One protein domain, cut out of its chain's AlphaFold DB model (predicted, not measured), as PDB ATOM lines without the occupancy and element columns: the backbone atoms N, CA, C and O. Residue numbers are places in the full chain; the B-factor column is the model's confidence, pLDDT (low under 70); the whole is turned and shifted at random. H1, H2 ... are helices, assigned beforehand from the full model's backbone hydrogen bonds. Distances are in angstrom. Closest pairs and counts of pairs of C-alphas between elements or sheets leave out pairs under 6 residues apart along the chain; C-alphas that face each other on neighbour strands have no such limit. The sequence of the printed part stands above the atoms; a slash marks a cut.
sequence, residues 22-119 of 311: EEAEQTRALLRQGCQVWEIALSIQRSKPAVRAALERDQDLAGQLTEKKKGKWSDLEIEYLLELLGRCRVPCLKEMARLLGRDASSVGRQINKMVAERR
ATOM      1  N   GLU A  22      59.873  36.663 -10.275       87.69
ATOM      2  CA  GLU A  22      59.364  36.095 -11.526       87.69
ATOM      3  C   GLU A  22      57.857  36.343 -11.696       87.69
ATOM      4  O   GLU A  22      57.420  36.812 -12.745       87.69
ATOM      5  N   GLU A  23      57.058  36.109 -10.650       89.00
ATOM      6  CA  GLU A  23      55.615  36.377 -10.668       89.00
ATOM      7  C   GLU A  23      55.309  37.872 -10.851       89.00
ATOM      8  O   GLU A  23      54.331  38.229 -11.512       89.00
ATOM      9  N   ALA A  24      56.139  38.756 -10.292       85.81
ATOM     10  CA  ALA A  24      56.025  40.199 -10.479       85.81
ATOM     11  C   ALA A  24      56.338  40.609 -11.927       85.81
ATOM     12  O   ALA A  24      55.601  41.406 -12.508       85.81
ATOM     13  N   GLU A  25      57.371  40.028 -12.542       87.62
ATOM     14  CA  GLU A  25      57.721  40.287 -13.944       87.62
ATOM     15  C   GLU A  25      56.634  39.776 -14.904       87.62
ATOM     16  O   GLU A  25      56.193  40.497 -15.801       87.62
ATOM     17  N   GLN A  26      56.109  38.572 -14.657       89.50
ATOM     18  CA  GLN A  26      54.958  38.034 -15.388       89.50
ATOM     19  C   GLN A  26      53.717  38.921 -15.214       89.50
ATOM     20  O   GLN A  26      53.008  39.200 -16.182       89.50
ATOM     21  N   THR A  27      53.479  39.432 -14.001       88.38
ATOM     22  CA  THR A  27      52.396  40.387 -13.729       88.38
ATOM     23  C   THR A  27      52.557  41.663 -14.561       88.38
ATOM     24  O   THR A  27      51.585  42.094 -15.181       88.38
ATOM     25  N   ARG A  28      53.770  42.235 -14.661       86.94
ATOM     26  CA  ARG A  28      54.053  43.397 -15.533       86.94
ATOM     27  C   ARG A  28      53.738  43.095 -16.993       86.94
ATOM     28  O   ARG A  28      53.068  43.887 -17.654       86.94
ATOM     29  N   ALA A  29      54.198  41.951 -17.497       87.00
ATOM     30  CA  ALA A  29      53.965  41.555 -18.881       87.00
ATOM     31  C   ALA A  29      52.463  41.439 -19.198       87.00
ATOM     32  O   ALA A  29      52.004  41.971 -20.207       87.00
ATOM     33  N   LEU A  30      51.687  40.815 -18.308       88.38
ATOM     34  CA  LEU A  30      50.239  40.662 -18.465       88.38
ATOM     35  C   LEU A  30      49.496  42.006 -18.363       88.38
ATOM     36  O   LEU A  30      48.574  42.258 -19.138       88.38
ATOM     37  N   LEU A  31      49.913  42.913 -17.474       86.38
ATOM     38  CA  LEU A  31      49.336  44.263 -17.399       86.38
ATOM     39  C   LEU A  31      49.550  45.053 -18.694       86.38
ATOM     40  O   LEU A  31      48.613  45.685 -19.180       86.38
ATOM     41  N   ARG A  32      50.738  44.954 -19.306       83.88
ATOM     42  CA  ARG A  32      51.029  45.574 -20.614       83.88
ATOM     43  C   ARG A  32      50.159  45.015 -21.740       83.88
ATOM     44  O   ARG A  32      49.864  45.731 -22.692       83.88
ATOM     45  N   GLN A  33      49.715  43.766 -21.618       83.75
ATOM     46  CA  GLN A  33      48.755  43.140 -22.534       83.75
ATOM     47  C   GLN A  33      47.295  43.533 -22.231       83.75
ATOM     48  O   GLN A  33      46.377  43.095 -22.923       83.75
ATOM     49  N   GLY A  34      47.054  44.367 -21.212       82.19
ATOM     50  CA  GLY A  34      45.722  44.800 -20.793       82.19
ATOM     51  C   GLY A  34      44.964  43.765 -19.959       82.19
ATOM     52  O   GLY A  34      43.739  43.865 -19.825       82.19
ATOM     53  N   CYS A  35      45.654  42.760 -19.407       84.88
ATOM     54  CA  CYS A  35      45.036  41.782 -18.521       84.88
ATOM     55  C   CYS A  35      44.574  42.434 -17.215       84.88
ATOM     56  O   CYS A  35      45.223  43.311 -16.646       84.88
ATOM     57  N   GLN A  36      43.434  41.970 -16.719       87.44
ATOM     58  CA  GLN A  36      42.857  42.404 -15.456       87.44
ATOM     59  C   GLN A  36      43.367  41.536 -14.306       87.44
ATOM     60  O   GLN A  36      43.803  40.401 -14.492       87.44
ATOM     61  N   VAL A  37      43.248  42.047 -13.078       87.00
ATOM     62  CA  VAL A  37      43.736  41.394 -11.847       87.00
ATOM     63  C   VAL A  37      43.324  39.923 -11.734       87.00
ATOM     64  O   VAL A  37      44.099  39.093 -11.267       87.00
ATOM     65  N   TRP A  38      42.097  39.586 -12.136       85.88
ATOM     66  CA  TRP A  38      41.592  38.218 -12.048       85.88
ATOM     67  C   TRP A  38      42.220  37.279 -13.090       85.88
ATOM     68  O   TRP A  38      42.454  36.118 -12.765       85.88
ATOM     69  N   GLU A  39      42.538  37.777 -14.287       87.44
ATOM     70  CA  GLU A  39      43.229  37.026 -15.347       87.44
ATOM     71  C   GLU A  39      44.691  36.807 -14.981       87.44
ATOM     72  O   GLU A  39      45.224  35.715 -15.162       87.44
ATOM     73  N   ILE A  40      45.321  37.832 -14.404       88.31
ATOM     74  CA  ILE A  40      46.685  37.747 -13.882       88.31
ATOM     75  C   ILE A  40      46.743  36.689 -12.788       88.31
ATOM     76  O   ILE A  40      47.559  35.779 -12.869       88.31
ATOM     77  N   ALA A  41      45.838  36.763 -11.806       87.88
ATOM     78  CA  ALA A  41      45.756  35.797 -10.716       87.88
ATOM     79  C   ALA A  41      45.599  34.357 -11.229       87.88
ATOM     80  O   ALA A  41      46.268  33.455 -10.724       87.88
ATOM     81  N   LEU A  42      44.766  34.152 -12.256       88.50
ATOM     82  CA  LEU A  42      44.610  32.855 -12.907       88.50
ATOM     83  C   LEU A  42      45.911  32.403 -13.591       88.50
ATOM     84  O   LEU A  42      46.351  31.277 -13.374       88.50
ATOM     85  N   SER A  43      46.548  33.296 -14.351       88.62
ATOM     86  CA  SER A  43      47.750  33.004 -15.147       88.62
ATOM     87  C   SER A  43      48.954  32.632 -14.281       88.62
ATOM     88  O   SER A  43      49.643  31.660 -14.573       88.62
ATOM     89  N   ILE A  44      49.175  33.352 -13.176       90.69
ATOM     90  CA  ILE A  44      50.284  33.085 -12.242       90.69
ATOM     91  C   ILE A  44      49.891  32.112 -11.113       90.69
ATOM     92  O   ILE A  44      50.646  31.905 -10.164       90.69
ATOM     93  N   GLN A  45      48.685  31.531 -11.171       88.44
ATOM     94  CA  GLN A  45      48.143  30.595 -10.175       88.44
ATOM     95  C   GLN A  45      48.195  31.123  -8.726       88.44
ATOM     96  O   GLN A  45      48.549  30.406  -7.773       88.44
ATOM     97  N   ARG A  46      47.832  32.397  -8.546       87.31
ATOM     98  CA  ARG A  46      47.753  33.091  -7.252       87.31
ATOM     99  C   ARG A  46      46.328  33.541  -6.950       87.31
ATOM    100  O   ARG A  46      45.440  33.531  -7.796       87.31
ATOM    101  N   SER A  47      46.093  33.940  -5.704       84.38
ATOM    102  CA  SER A  47      44.811  34.522  -5.311       84.38
ATOM    103  C   SER A  47      44.716  35.984  -5.767       84.38
ATOM    104  O   SER A  47      45.706  36.716  -5.789       84.38
ATOM    105  N   LYS A  48      43.503  36.446  -6.091       84.94
ATOM    106  CA  LYS A  48      43.247  37.853  -6.465       84.94
ATOM    107  C   LYS A  48      43.701  38.845  -5.379       84.94
ATOM    108  O   LYS A  48      44.286  39.862  -5.751       84.94
ATOM    109  N   PRO A  49      43.496  38.578  -4.069       84.38
ATOM    110  CA  PRO A  49      44.032  39.434  -3.011       84.38
ATOM    111  C   PRO A  49      45.560  39.537  -3.023       84.38
ATOM    112  O   PRO A  49      46.082  40.622  -2.798       84.38
ATOM    113  N   ALA A  50      46.284  38.453  -3.336       84.69
ATOM    114  CA  ALA A  50      47.745  38.495  -3.421       84.69
ATOM    115  C   ALA A  50      48.225  39.411  -4.558       84.69
ATOM    116  O   ALA A  50      49.131  40.212  -4.354       84.69
ATOM    117  N   VAL A  51      47.570  39.350  -5.724       86.38
ATOM    118  CA  VAL A  51      47.878  40.245  -6.854       86.38
ATOM    119  C   VAL A  51      47.554  41.698  -6.502       86.38
ATOM    120  O   VAL A  51      48.381  42.574  -6.728       86.38
ATOM    121  N   ARG A  52      46.397  41.977  -5.883       85.06
ATOM    122  CA  ARG A  52      46.051  43.343  -5.441       85.06
ATOM    123  C   ARG A  52      47.047  43.904  -4.436       85.06
ATOM    124  O   ARG A  52      47.504  45.023  -4.617       85.06
ATOM    125  N   ALA A  53      47.426  43.115  -3.435       84.44
ATOM    126  CA  ALA A  53      48.411  43.526  -2.443       84.44
ATOM    127  C   ALA A  53      49.795  43.797  -3.059       84.44
ATOM    128  O   ALA A  53      50.584  44.539  -2.480       84.44
ATOM    129  N   ALA A  54      50.116  43.189  -4.205       85.06
ATOM    130  CA  ALA A  54      51.325  43.512  -4.956       85.06
ATOM    131  C   ALA A  54      51.180  44.835  -5.722       85.06
ATOM    132  O   ALA A  54      52.055  45.686  -5.609       85.06
ATOM    133  N   LEU A  55      50.053  45.045  -6.415       84.31
ATOM    134  CA  LEU A  55      49.756  46.304  -7.113       84.31
ATOM    135  C   LEU A  55      49.714  47.504  -6.157       84.31
ATOM    136  O   LEU A  55      50.208  48.569  -6.484       84.31
ATOM    137  N   GLU A  56      49.157  47.345  -4.957       84.56
ATOM    138  CA  GLU A  56      49.090  48.424  -3.959       84.56
ATOM    139  C   GLU A  56      50.470  48.845  -3.430       84.56
ATOM    140  O   GLU A  56      50.636  49.977  -2.984       84.56
ATOM    141  N   ARG A  57      51.458  47.942  -3.464       82.12
ATOM    142  CA  ARG A  57      52.824  48.209  -2.987       82.12
ATOM    143  C   ARG A  57      53.750  48.760  -4.067       82.12
ATOM    144  O   ARG A  57      54.757  49.367  -3.720       82.12
ATOM    145  N   ASP A  58      53.433  48.536  -5.337       81.81
ATOM    146  CA  ASP A  58      54.268  48.906  -6.478       81.81
ATOM    147  C   ASP A  58      53.483  49.874  -7.382       81.81
ATOM    148  O   ASP A  58      52.585  49.482  -8.131       81.81
ATOM    149  N   GLN A  59      53.804  51.169  -7.271       76.44
ATOM    150  CA  GLN A  59      53.131  52.231  -8.027       76.44
ATOM    151  C   GLN A  59      53.329  52.096  -9.544       76.44
ATOM    152  O   GLN A  59      52.414  52.433 -10.298       76.44
ATOM    153  N   ASP A  60      54.464  51.551  -9.992       78.75
ATOM    154  CA  ASP A  60      54.745  51.337 -11.415       78.75
ATOM    155  C   ASP A  60      53.861  50.224 -11.981       78.75
ATOM    156  O   ASP A  60      53.377  50.299 -13.115       78.75
ATOM    157  N   LEU A  61      53.619  49.186 -11.179       74.25
ATOM    158  CA  LEU A  61      52.664  48.125 -11.479       74.25
ATOM    159  C   LEU A  61      51.218  48.642 -11.472       74.25
ATOM    160  O   LEU A  61      50.453  48.339 -12.389       74.25
ATOM    161  N   ALA A  62      50.836  49.440 -10.472       76.00
ATOM    162  CA  ALA A  62      49.495  50.018 -10.386       76.00
ATOM    163  C   ALA A  62      49.174  50.927 -11.582       76.00
ATOM    164  O   ALA A  62      48.075  50.848 -12.132       76.00
ATOM    165  N   GLY A  63      50.138  51.746 -12.017       73.69
ATOM    166  CA  GLY A  63      49.987  52.659 -13.153       73.69
ATOM    167  C   GLY A  63      49.790  51.966 -14.506       73.69
ATOM    168  O   GLY A  63      49.286  52.584 -15.440       73.69
ATOM    169  N   GLN A  64      50.143  50.681 -14.618       72.62
ATOM    170  CA  GLN A  64      49.977  49.879 -15.839       72.62
ATOM    171  C   GLN A  64      48.617  49.171 -15.927       72.62
ATOM    172  O   GLN A  64      48.280  48.617 -16.976       72.62
ATOM    173  N   LEU A  65      47.814  49.176 -14.859       76.56
ATOM    174  CA  LEU A  65      46.483  48.584 -14.898       76.56
ATOM    175  C   LEU A  65      45.559  49.443 -15.770       76.56
ATOM    176  O   LEU A  65      45.112  50.513 -15.366       76.56
ATOM    177  N   THR A  66      45.252  48.956 -16.976       66.62
ATOM    178  CA  THR A  66      44.275  49.614 -17.860       66.62
ATOM    179  C   THR A  66      42.948  49.848 -17.140       66.62
ATOM    180  O   THR A  66      42.376  48.918 -16.569       66.62
ATOM    181  N   GLU A  67      42.442  51.088 -17.206       69.94
ATOM    182  CA  GLU A  67      41.260  51.499 -16.440       69.94
ATOM    183  C   GLU A  67      40.050  50.603 -16.718       69.94
ATOM    184  O   GLU A  67      39.367  50.197 -15.776       69.94
ATOM    185  N   LYS A  68      39.767  50.298 -17.999       80.88
ATOM    186  CA  LYS A  68      38.658  49.424 -18.419       80.88
ATOM    187  C   LYS A  68      38.891  48.781 -19.787       80.88
ATOM    188  O   LYS A  68      39.196  49.470 -20.762       80.88
ATOM    189  N   LYS A  69      38.609  47.483 -19.890       83.25
ATOM    190  CA  LYS A  69      38.516  46.746 -21.155       83.25
ATOM    191  C   LYS A  69      37.337  47.239 -21.998       83.25
ATOM    192  O   LYS A  69      36.218  47.409 -21.505       83.25
ATOM    193  N   LYS A  70      37.588  47.425 -23.297       83.00
ATOM    194  CA  LYS A  70      36.605  47.824 -24.320       83.00
ATOM    195  C   LYS A  70      36.548  46.763 -25.422       83.00
ATOM    196  O   LYS A  70      37.523  46.063 -25.660       83.00
ATOM    197  N   GLY A  71      35.418  46.672 -26.122       86.00
ATOM    198  CA  GLY A  71      35.258  45.774 -27.273       86.00
ATOM    199  C   GLY A  71      34.574  44.442 -26.951       86.00
ATOM    200  O   GLY A  71      33.796  44.343 -25.996       86.00
ATOM    201  N   LYS A  72      34.811  43.436 -27.805       90.12
ATOM    202  CA  LYS A  72      34.165  42.114 -27.731       90.12
ATOM    203  C   LYS A  72      34.500  41.410 -26.413       90.12
ATOM    204  O   LYS A  72      35.562  41.642 -25.850       90.12
ATOM    205  N   TRP A  73      33.563  40.610 -25.912       91.81
ATOM    206  CA  TRP A  73      33.768  39.758 -24.739       91.81
ATOM    207  C   TRP A  73      34.496  38.485 -25.159       91.81
ATOM    208  O   TRP A  73      34.117  37.898 -26.171       91.81
ATOM    209  N   SER A  74      35.516  38.089 -24.405       90.19
ATOM    210  CA  SER A  74      36.133  36.769 -24.542       90.19
ATOM    211  C   SER A  74      35.316  35.704 -23.809       90.19
ATOM    212  O   SER A  74      34.538  36.015 -22.901       90.19
ATOM    213  N   ASP A  75      35.522  34.437 -24.167       88.69
ATOM    214  CA  ASP A  75      34.856  33.313 -23.501       88.69
ATOM    215  C   ASP A  75      35.230  33.237 -22.014       88.69
ATOM    216  O   ASP A  75      34.362  33.065 -21.164       88.69
ATOM    217  N   LEU A  76      36.493  33.512 -21.676       87.56
ATOM    218  CA  LEU A  76      36.958  33.551 -20.289       87.56
ATOM    219  C   LEU A  76      36.269  34.662 -19.469       87.56
ATOM    220  O   LEU A  76      35.932  34.467 -18.303       87.56
ATOM    221  N   GLU A  77      36.020  35.835 -20.067       90.94
ATOM    222  CA  GLU A  77      35.251  36.903 -19.410       90.94
ATOM    223  C   GLU A  77      33.789  36.500 -19.188       90.94
ATOM    224  O   GLU A  77      33.183  36.882 -18.183       90.94
ATOM    225  N   ILE A  78      33.215  35.744 -20.127       91.94
ATOM    226  CA  ILE A  78      31.853  35.214 -20.035       91.94
ATOM    227  C   ILE A  78      31.761  34.173 -18.916       91.94
ATOM    228  O   ILE A  78      30.865  34.274 -18.078       91.94
ATOM    229  N   GLU A  79      32.691  33.221 -18.861       89.56
ATOM    230  CA  GLU A  79      32.778  32.220 -17.793       89.56
ATOM    231  C   GLU A  79      32.936  32.878 -16.424       89.56
ATOM    232  O   GLU A  79      32.203  32.564 -15.485       89.56
ATOM    233  N   TYR A  80      33.822  33.868 -16.319       89.75
ATOM    234  CA  TYR A  80      34.022  34.570 -15.063       89.75
ATOM    235  C   TYR A  80      32.799  35.410 -14.660       89.75
ATOM    236  O   TYR A  80      32.432  35.459 -13.483       89.75
ATOM    237  N   LEU A  81      32.093  36.026 -15.615       92.75
ATOM    238  CA  LEU A  81      30.808  36.675 -15.340       92.75
ATOM    239  C   LEU A  81      29.765  35.665 -14.833       92.75
ATOM    240  O   LEU A  81      29.039  35.978 -13.890       92.75
ATOM    241  N   LEU A  82      29.700  34.460 -15.404       90.94
ATOM    242  CA  LEU A  82      28.812  33.393 -14.932       90.94
ATOM    243  C   LEU A  82      29.171  32.941 -13.510       90.94
ATOM    244  O   LEU A  82      28.271  32.774 -12.692       90.94
ATOM    245  N   GLU A  83      30.457  32.824 -13.182       89.00
ATOM    246  CA  GLU A  83      30.929  32.536 -11.821       89.00
ATOM    247  C   GLU A  83      30.467  33.619 -10.828       89.00
ATOM    248  O   GLU A  83      29.958  33.309  -9.749       89.00
ATOM    249  N   LEU A  84      30.591  34.900 -11.194       88.88
ATOM    250  CA  LEU A  84      30.117  36.016 -10.368       88.88
ATOM    251  C   LEU A  84      28.591  36.007 -10.204       88.88
ATOM    252  O   LEU A  84      28.084  36.259  -9.109       88.88
ATOM    253  N   LEU A  85      27.856  35.700 -11.273       89.12
ATOM    254  CA  LEU A  85      26.402  35.553 -11.238       89.12
ATOM    255  C   LEU A  85      25.973  34.343 -10.401       89.12
ATOM    256  O   LEU A  85      24.954  34.416  -9.724       89.12
ATOM    257  N   GLY A  86      26.742  33.253 -10.390       85.06
ATOM    258  CA  GLY A  86      26.433  32.059  -9.596       85.06
ATOM    259  C   GLY A  86      26.512  32.313  -8.091       85.06
ATOM    260  O   GLY A  86      25.836  31.650  -7.310       85.06
ATOM    261  N   ARG A  87      27.299  33.315  -7.688       83.62
ATOM    262  CA  ARG A  87      27.530  33.690  -6.287       83.62
ATOM    263  C   ARG A  87      26.544  34.703  -5.724       83.62
ATOM    264  O   ARG A  87      26.596  34.985  -4.531       83.62
ATOM    265  N   CYS A  88      25.690  35.312  -6.543       77.50
ATOM    266  CA  CYS A  88      24.797  36.360  -6.058       77.50
ATOM    267  C   CYS A  88      23.389  36.221  -6.617       77.50
ATOM    268  O   CYS A  88      23.188  36.047  -7.811       77.50
ATOM    269  N   ARG A  89      22.383  36.393  -5.758       76.00
ATOM    270  CA  ARG A  89      20.985  36.394  -6.205       76.00
ATOM    271  C   ARG A  89      20.620  37.659  -6.968       76.00
ATOM    272  O   ARG A  89      19.928  37.588  -7.979       76.00
ATOM    273  N   VAL A  90      21.133  38.812  -6.526       81.38
ATOM    274  CA  VAL A  90      20.947  40.092  -7.223       81.38
ATOM    275  C   VAL A  90      22.287  40.646  -7.699       81.38
ATOM    276  O   VAL A  90      23.130  40.985  -6.865       81.38
ATOM    277  N   PRO A  91      22.493  40.789  -9.020       84.88
ATOM    278  CA  PRO A  91      23.746  41.292  -9.560       84.88
ATOM    279  C   PRO A  91      23.966  42.772  -9.213       84.88
ATOM    280  O   PRO A  91      23.145  43.636  -9.537       84.88
ATOM    281  N   CYS A  92      25.113  43.096  -8.607       85.56
ATOM    282  CA  CYS A  92      25.557  44.478  -8.429       85.56
ATOM    283  C   CYS A  92      26.470  44.889  -9.591       85.56
ATOM    284  O   CYS A  92      27.661  44.578  -9.600       85.56
ATOM    285  N   LEU A  93      25.923  45.633 -10.562       87.50
ATOM    286  CA  LEU A  93      26.660  46.027 -11.773       87.50
ATOM    287  C   LEU A  93      27.966  46.762 -11.492       87.50
ATOM    288  O   LEU A  93      28.943  46.526 -12.190       87.50
ATOM    289  N   LYS A  94      27.988  47.660 -10.500       86.81
ATOM    290  CA  LYS A  94      29.196  48.428 -10.165       86.81
ATOM    291  C   LYS A  94      30.314  47.518  -9.672       86.81
ATOM    292  O   LYS A  94      31.459  47.686 -10.074       86.81
ATOM    293  N   GLU A  95      29.964  46.553  -8.831       85.62
ATOM    294  CA  GLU A  95      30.937  45.621  -8.278       85.62
ATOM    295  C   GLU A  95      31.416  44.628  -9.337       85.62
ATOM    296  O   GLU A  95      32.615  44.436  -9.504       85.62
ATOM    297  N   MET A  96      30.504  44.074 -10.137       89.62
ATOM    298  CA  MET A  96      30.870  43.187 -11.244       89.62
ATOM    299  C   MET A  96      31.742  43.894 -12.283       89.62
ATOM    300  O   MET A  96      32.749  43.340 -12.708       89.62
ATOM    301  N   ALA A  97      31.403  45.133 -12.646       89.75
ATOM    302  CA  ALA A  97      32.207  45.991 -13.516       89.75
ATOM    303  C   ALA A  97      33.636  46.159 -12.995       89.75
ATOM    304  O   ALA A  97      34.592  45.954 -13.738       89.75
ATOM    305  N   ARG A  98      33.776  46.459 -11.700       86.56
ATOM    306  CA  ARG A  98      35.071  46.588 -11.025       86.56
ATOM    307  C   ARG A  98      35.858  45.276 -11.034       86.56
ATOM    308  O   ARG A  98      37.061  45.295 -11.255       86.56
ATOM    309  N   LEU A  99      35.199  44.142 -10.791       86.31
ATOM    310  CA  LEU A  99      35.845  42.827 -10.766       86.31
ATOM    311  C   LEU A  99      36.266  42.341 -12.156       86.31
ATOM    312  O   LEU A  99      37.297  41.685 -12.261       86.31
ATOM    313  N   LEU A 100      35.485  42.654 -13.190       88.50
ATOM    314  CA  LEU A 100      35.766  42.301 -14.585       88.50
ATOM    315  C   LEU A 100      36.694  43.304 -15.280       88.50
ATOM    316  O   LEU A 100      37.207  42.998 -16.351       88.50
ATOM    317  N   GLY A 101      36.885  44.496 -14.707       87.38
ATOM    318  CA  GLY A 101      37.593  45.591 -15.366       87.38
ATOM    319  C   GLY A 101      36.853  46.104 -16.602       87.38
ATOM    320  O   GLY A 101      37.480  46.432 -17.601       87.38
ATOM    321  N   ARG A 102      35.515  46.134 -16.577       90.94
ATOM    322  CA  ARG A 102      34.663  46.610 -17.685       90.94
ATOM    323  C   ARG A 102      33.715  47.705 -17.225       90.94
ATOM    324  O   ARG A 102      33.436  47.856 -16.043       90.94
ATOM    325  N   ASP A 103      33.150  48.449 -18.170       90.69
ATOM    326  CA  ASP A 103      32.071  49.389 -17.867       90.69
ATOM    327  C   ASP A 103      30.793  48.680 -17.404       90.69
ATOM    328  O   ASP A 103      30.346  47.699 -18.004       90.69
ATOM    329  N   ALA A 104      30.134  49.241 -16.386       90.69
ATOM    330  CA  ALA A 104      28.876  48.718 -15.847       90.69
ATOM    331  C   ALA A 104      27.766  48.603 -16.904       90.69
ATOM    332  O   ALA A 104      26.967  47.670 -16.859       90.69
ATOM    333  N   SER A 105      27.736  49.509 -17.884       90.88
ATOM    334  CA  SER A 105      26.812  49.435 -19.021       90.88
ATOM    335  C   SER A 105      27.129  48.258 -19.952       90.88
ATOM    336  O   SER A 105      26.211  47.610 -20.454       90.88
ATOM    337  N   SER A 106      28.411  47.937 -20.164       93.94
ATOM    338  CA  SER A 106      28.838  46.762 -20.931       93.94
ATOM    339  C   SER A 106      28.435  45.471 -20.223       93.94
ATOM    340  O   SER A 106      27.843  44.598 -20.852       93.94
ATOM    341  N   VAL A 107      28.700  45.373 -18.916       93.38
ATOM    342  CA  VAL A 107      28.293  44.221 -18.092       93.38
ATOM    343  C   VAL A 107      26.773  44.053 -18.113       93.38
ATOM    344  O   VAL A 107      26.282  42.963 -18.386       93.38
ATOM    345  N   GLY A 108      26.015  45.136 -17.917       91.75
ATOM    346  CA  GLY A 108      24.552  45.093 -17.958       91.75
ATOM    347  C   GLY A 108      23.994  44.633 -19.305       91.75
ATOM    348  O   GLY A 108      23.078  43.815 -19.335       91.75
ATOM    349  N   ARG A 109      24.569  45.095 -20.426       93.19
ATOM    350  CA  ARG A 109      24.189  44.611 -21.765       93.19
ATOM    351  C   ARG A 109      24.462  43.119 -21.933       93.19
ATOM    352  O   ARG A 109      23.601  42.420 -22.458       93.19
ATOM    353  N   GLN A 110      25.609  42.636 -21.459       94.50
ATOM    354  CA  GLN A 110      25.961  41.221 -21.558       94.50
ATOM    355  C   GLN A 110      25.036  40.339 -20.712       94.50
ATOM    356  O   GLN A 110      24.542  39.330 -21.205       94.50
ATOM    357  N   ILE A 111      24.722  40.752 -19.481       91.19
ATOM    358  CA  ILE A 111      23.753  40.049 -18.629       91.19
ATOM    359  C   ILE A 111      22.380  40.001 -19.307       91.19
ATOM    360  O   ILE A 111      21.769  38.940 -19.380       91.19
ATOM    361  N   ASN A 112      21.896  41.121 -19.853       88.69
ATOM    362  CA  ASN A 112      20.608  41.153 -20.549       88.69
ATOM    363  C   ASN A 112      20.593  40.260 -21.799       88.69
ATOM    364  O   ASN A 112      19.578  39.623 -22.069       88.69
ATOM    365  N   LYS A 113      21.712  40.184 -22.531       90.75
ATOM    366  CA  LYS A 113      21.883  39.250 -23.650       90.75
ATOM    367  C   LYS A 113      21.756  37.798 -23.173       90.75
ATOM    368  O   LYS A 113      20.927  37.070 -23.706       90.75
ATOM    369  N   MET A 114      22.465  37.421 -22.106       89.00
ATOM    370  CA  MET A 114      22.359  36.085 -21.499       89.00
ATOM    371  C   MET A 114      20.937  35.771 -21.017       89.00
ATOM    372  O   MET A 114      20.463  34.655 -21.182       89.00
ATOM    373  N   VAL A 115      20.241  36.746 -20.421       82.88
ATOM    374  CA  VAL A 115      18.835  36.606 -20.003       82.88
ATOM    375  C   VAL A 115      17.932  36.345 -21.206       82.88
ATOM    376  O   VAL A 115      17.041  35.508 -21.107       82.88
ATOM    377  N   ALA A 116      18.138  37.050 -22.321       82.81
ATOM    378  CA  ALA A 116      17.353  36.869 -23.537       82.81
ATOM    379  C   ALA A 116      17.593  35.494 -24.178       82.81
ATOM    380  O   ALA A 116      16.631  34.833 -24.550       82.81
ATOM    381  N   GLU A 117      18.850  35.049 -24.242       83.56
ATOM    382  CA  GLU A 117      19.248  33.742 -24.788       83.56
ATOM    383  C   GLU A 117      18.791  32.570 -23.911       83.56
ATOM    384  O   GLU A 117      18.474  31.500 -24.419       83.56
ATOM    385  N   ARG A 118      18.737  32.769 -22.588       69.56
ATOM    386  CA  ARG A 118      18.309  31.742 -21.637       69.56
ATOM    387  C   ARG A 118      16.816  31.648 -21.423       69.56
ATOM    388  O   ARG A 118      16.436  30.721 -20.719       69.56
ATOM    389  N   ARG A 119      15.984  32.566 -21.932       56.03
ATOM    390  CA  ARG A 119      14.530  32.415 -21.786       56.03
ATOM    391  C   ARG A 119      14.138  31.061 -22.377       56.03
ATOM    392  O   ARG A 119      14.160  30.928 -23.599       56.03
TER     393      ARG A 119
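What this domain is: This is residues 22 to 119 of the 311 residues of an uncharacterized protein of Monosporascus sp. 5C6A (UniProt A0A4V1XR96). Two small helical lobes sit end to end, H1 to H4 in one and H5 to H7 in the other, joined by the long link of residues 64 to 74. Helices that touch within each lobe meet at wide angles, the lobes come together loosely where H2 is close to H6 and near H5, and H7 runs out towards the far end. The printed part has 98 residues with seven named helices, H1 to H7 in chain order, and no named strand: all helix. It is compact, with a radius of gyration of the C-alphas of 14.2 A, yet elongated, spanning 46 by 24 by 21 A.

How they stand to each other: H1, residues 22 to 32, only just touches H2, residues 37 to 43, with 3 pairs of C-alphas within 8 A, the closest those of Thr 27 and Ile 40 at 6.3 A; they run opposite ways at a steep tilt of 56 degrees. H2 touches H3, residues 48 to 55, the closest C-alphas being those of Ala 41 and Lys 48 at 5.3 A. H4, residues 59 to 63, is close to H1 but not clearly touching; the closest C-alphas, of Arg 28 and Leu 61, are 6.4 A apart. H5, residues 75 to 86, touches H6, residues 93 to 100, at a steep tilt of 46 degrees, opposite ways; the closest C-alphas, of Glu 77 and Leu 100, are 7.3 A apart. H7, residues 104 to 118, touches H6 with residues 104 to 108 alone, about perpendicular at 85 degrees, the closest C-alphas being those of Ala 97 and Ala 104 at 4.9 A. H2 and H6 are close but not clearly touching, the closest C-alphas being those of Trp 38 and Leu 99 at 7.5 A. In the seven helices every O i to N i+4 pair is within hydrogen-bond range.

Where its parts are: H1 begins at C-alpha 22 (59.364, 36.095, -11.526) and is 15.6 A long. H5, 16.3 A, begins at C-alpha 75 (34.856, 33.313, -23.501). H7, the longest at 20.8 A, ends at C-alpha 118 (18.309, 31.742, -21.637).

The domain as a whole: The C-alphas of Glu 22 and Arg 119 are the two farthest apart, 46.1 A. The printed part has no cut. The link from H4 to H5 is long, with 11 residues. Mean pLDDT of the printed part is 85.5; residues 66 to 67 and 118 to 119 are under 70.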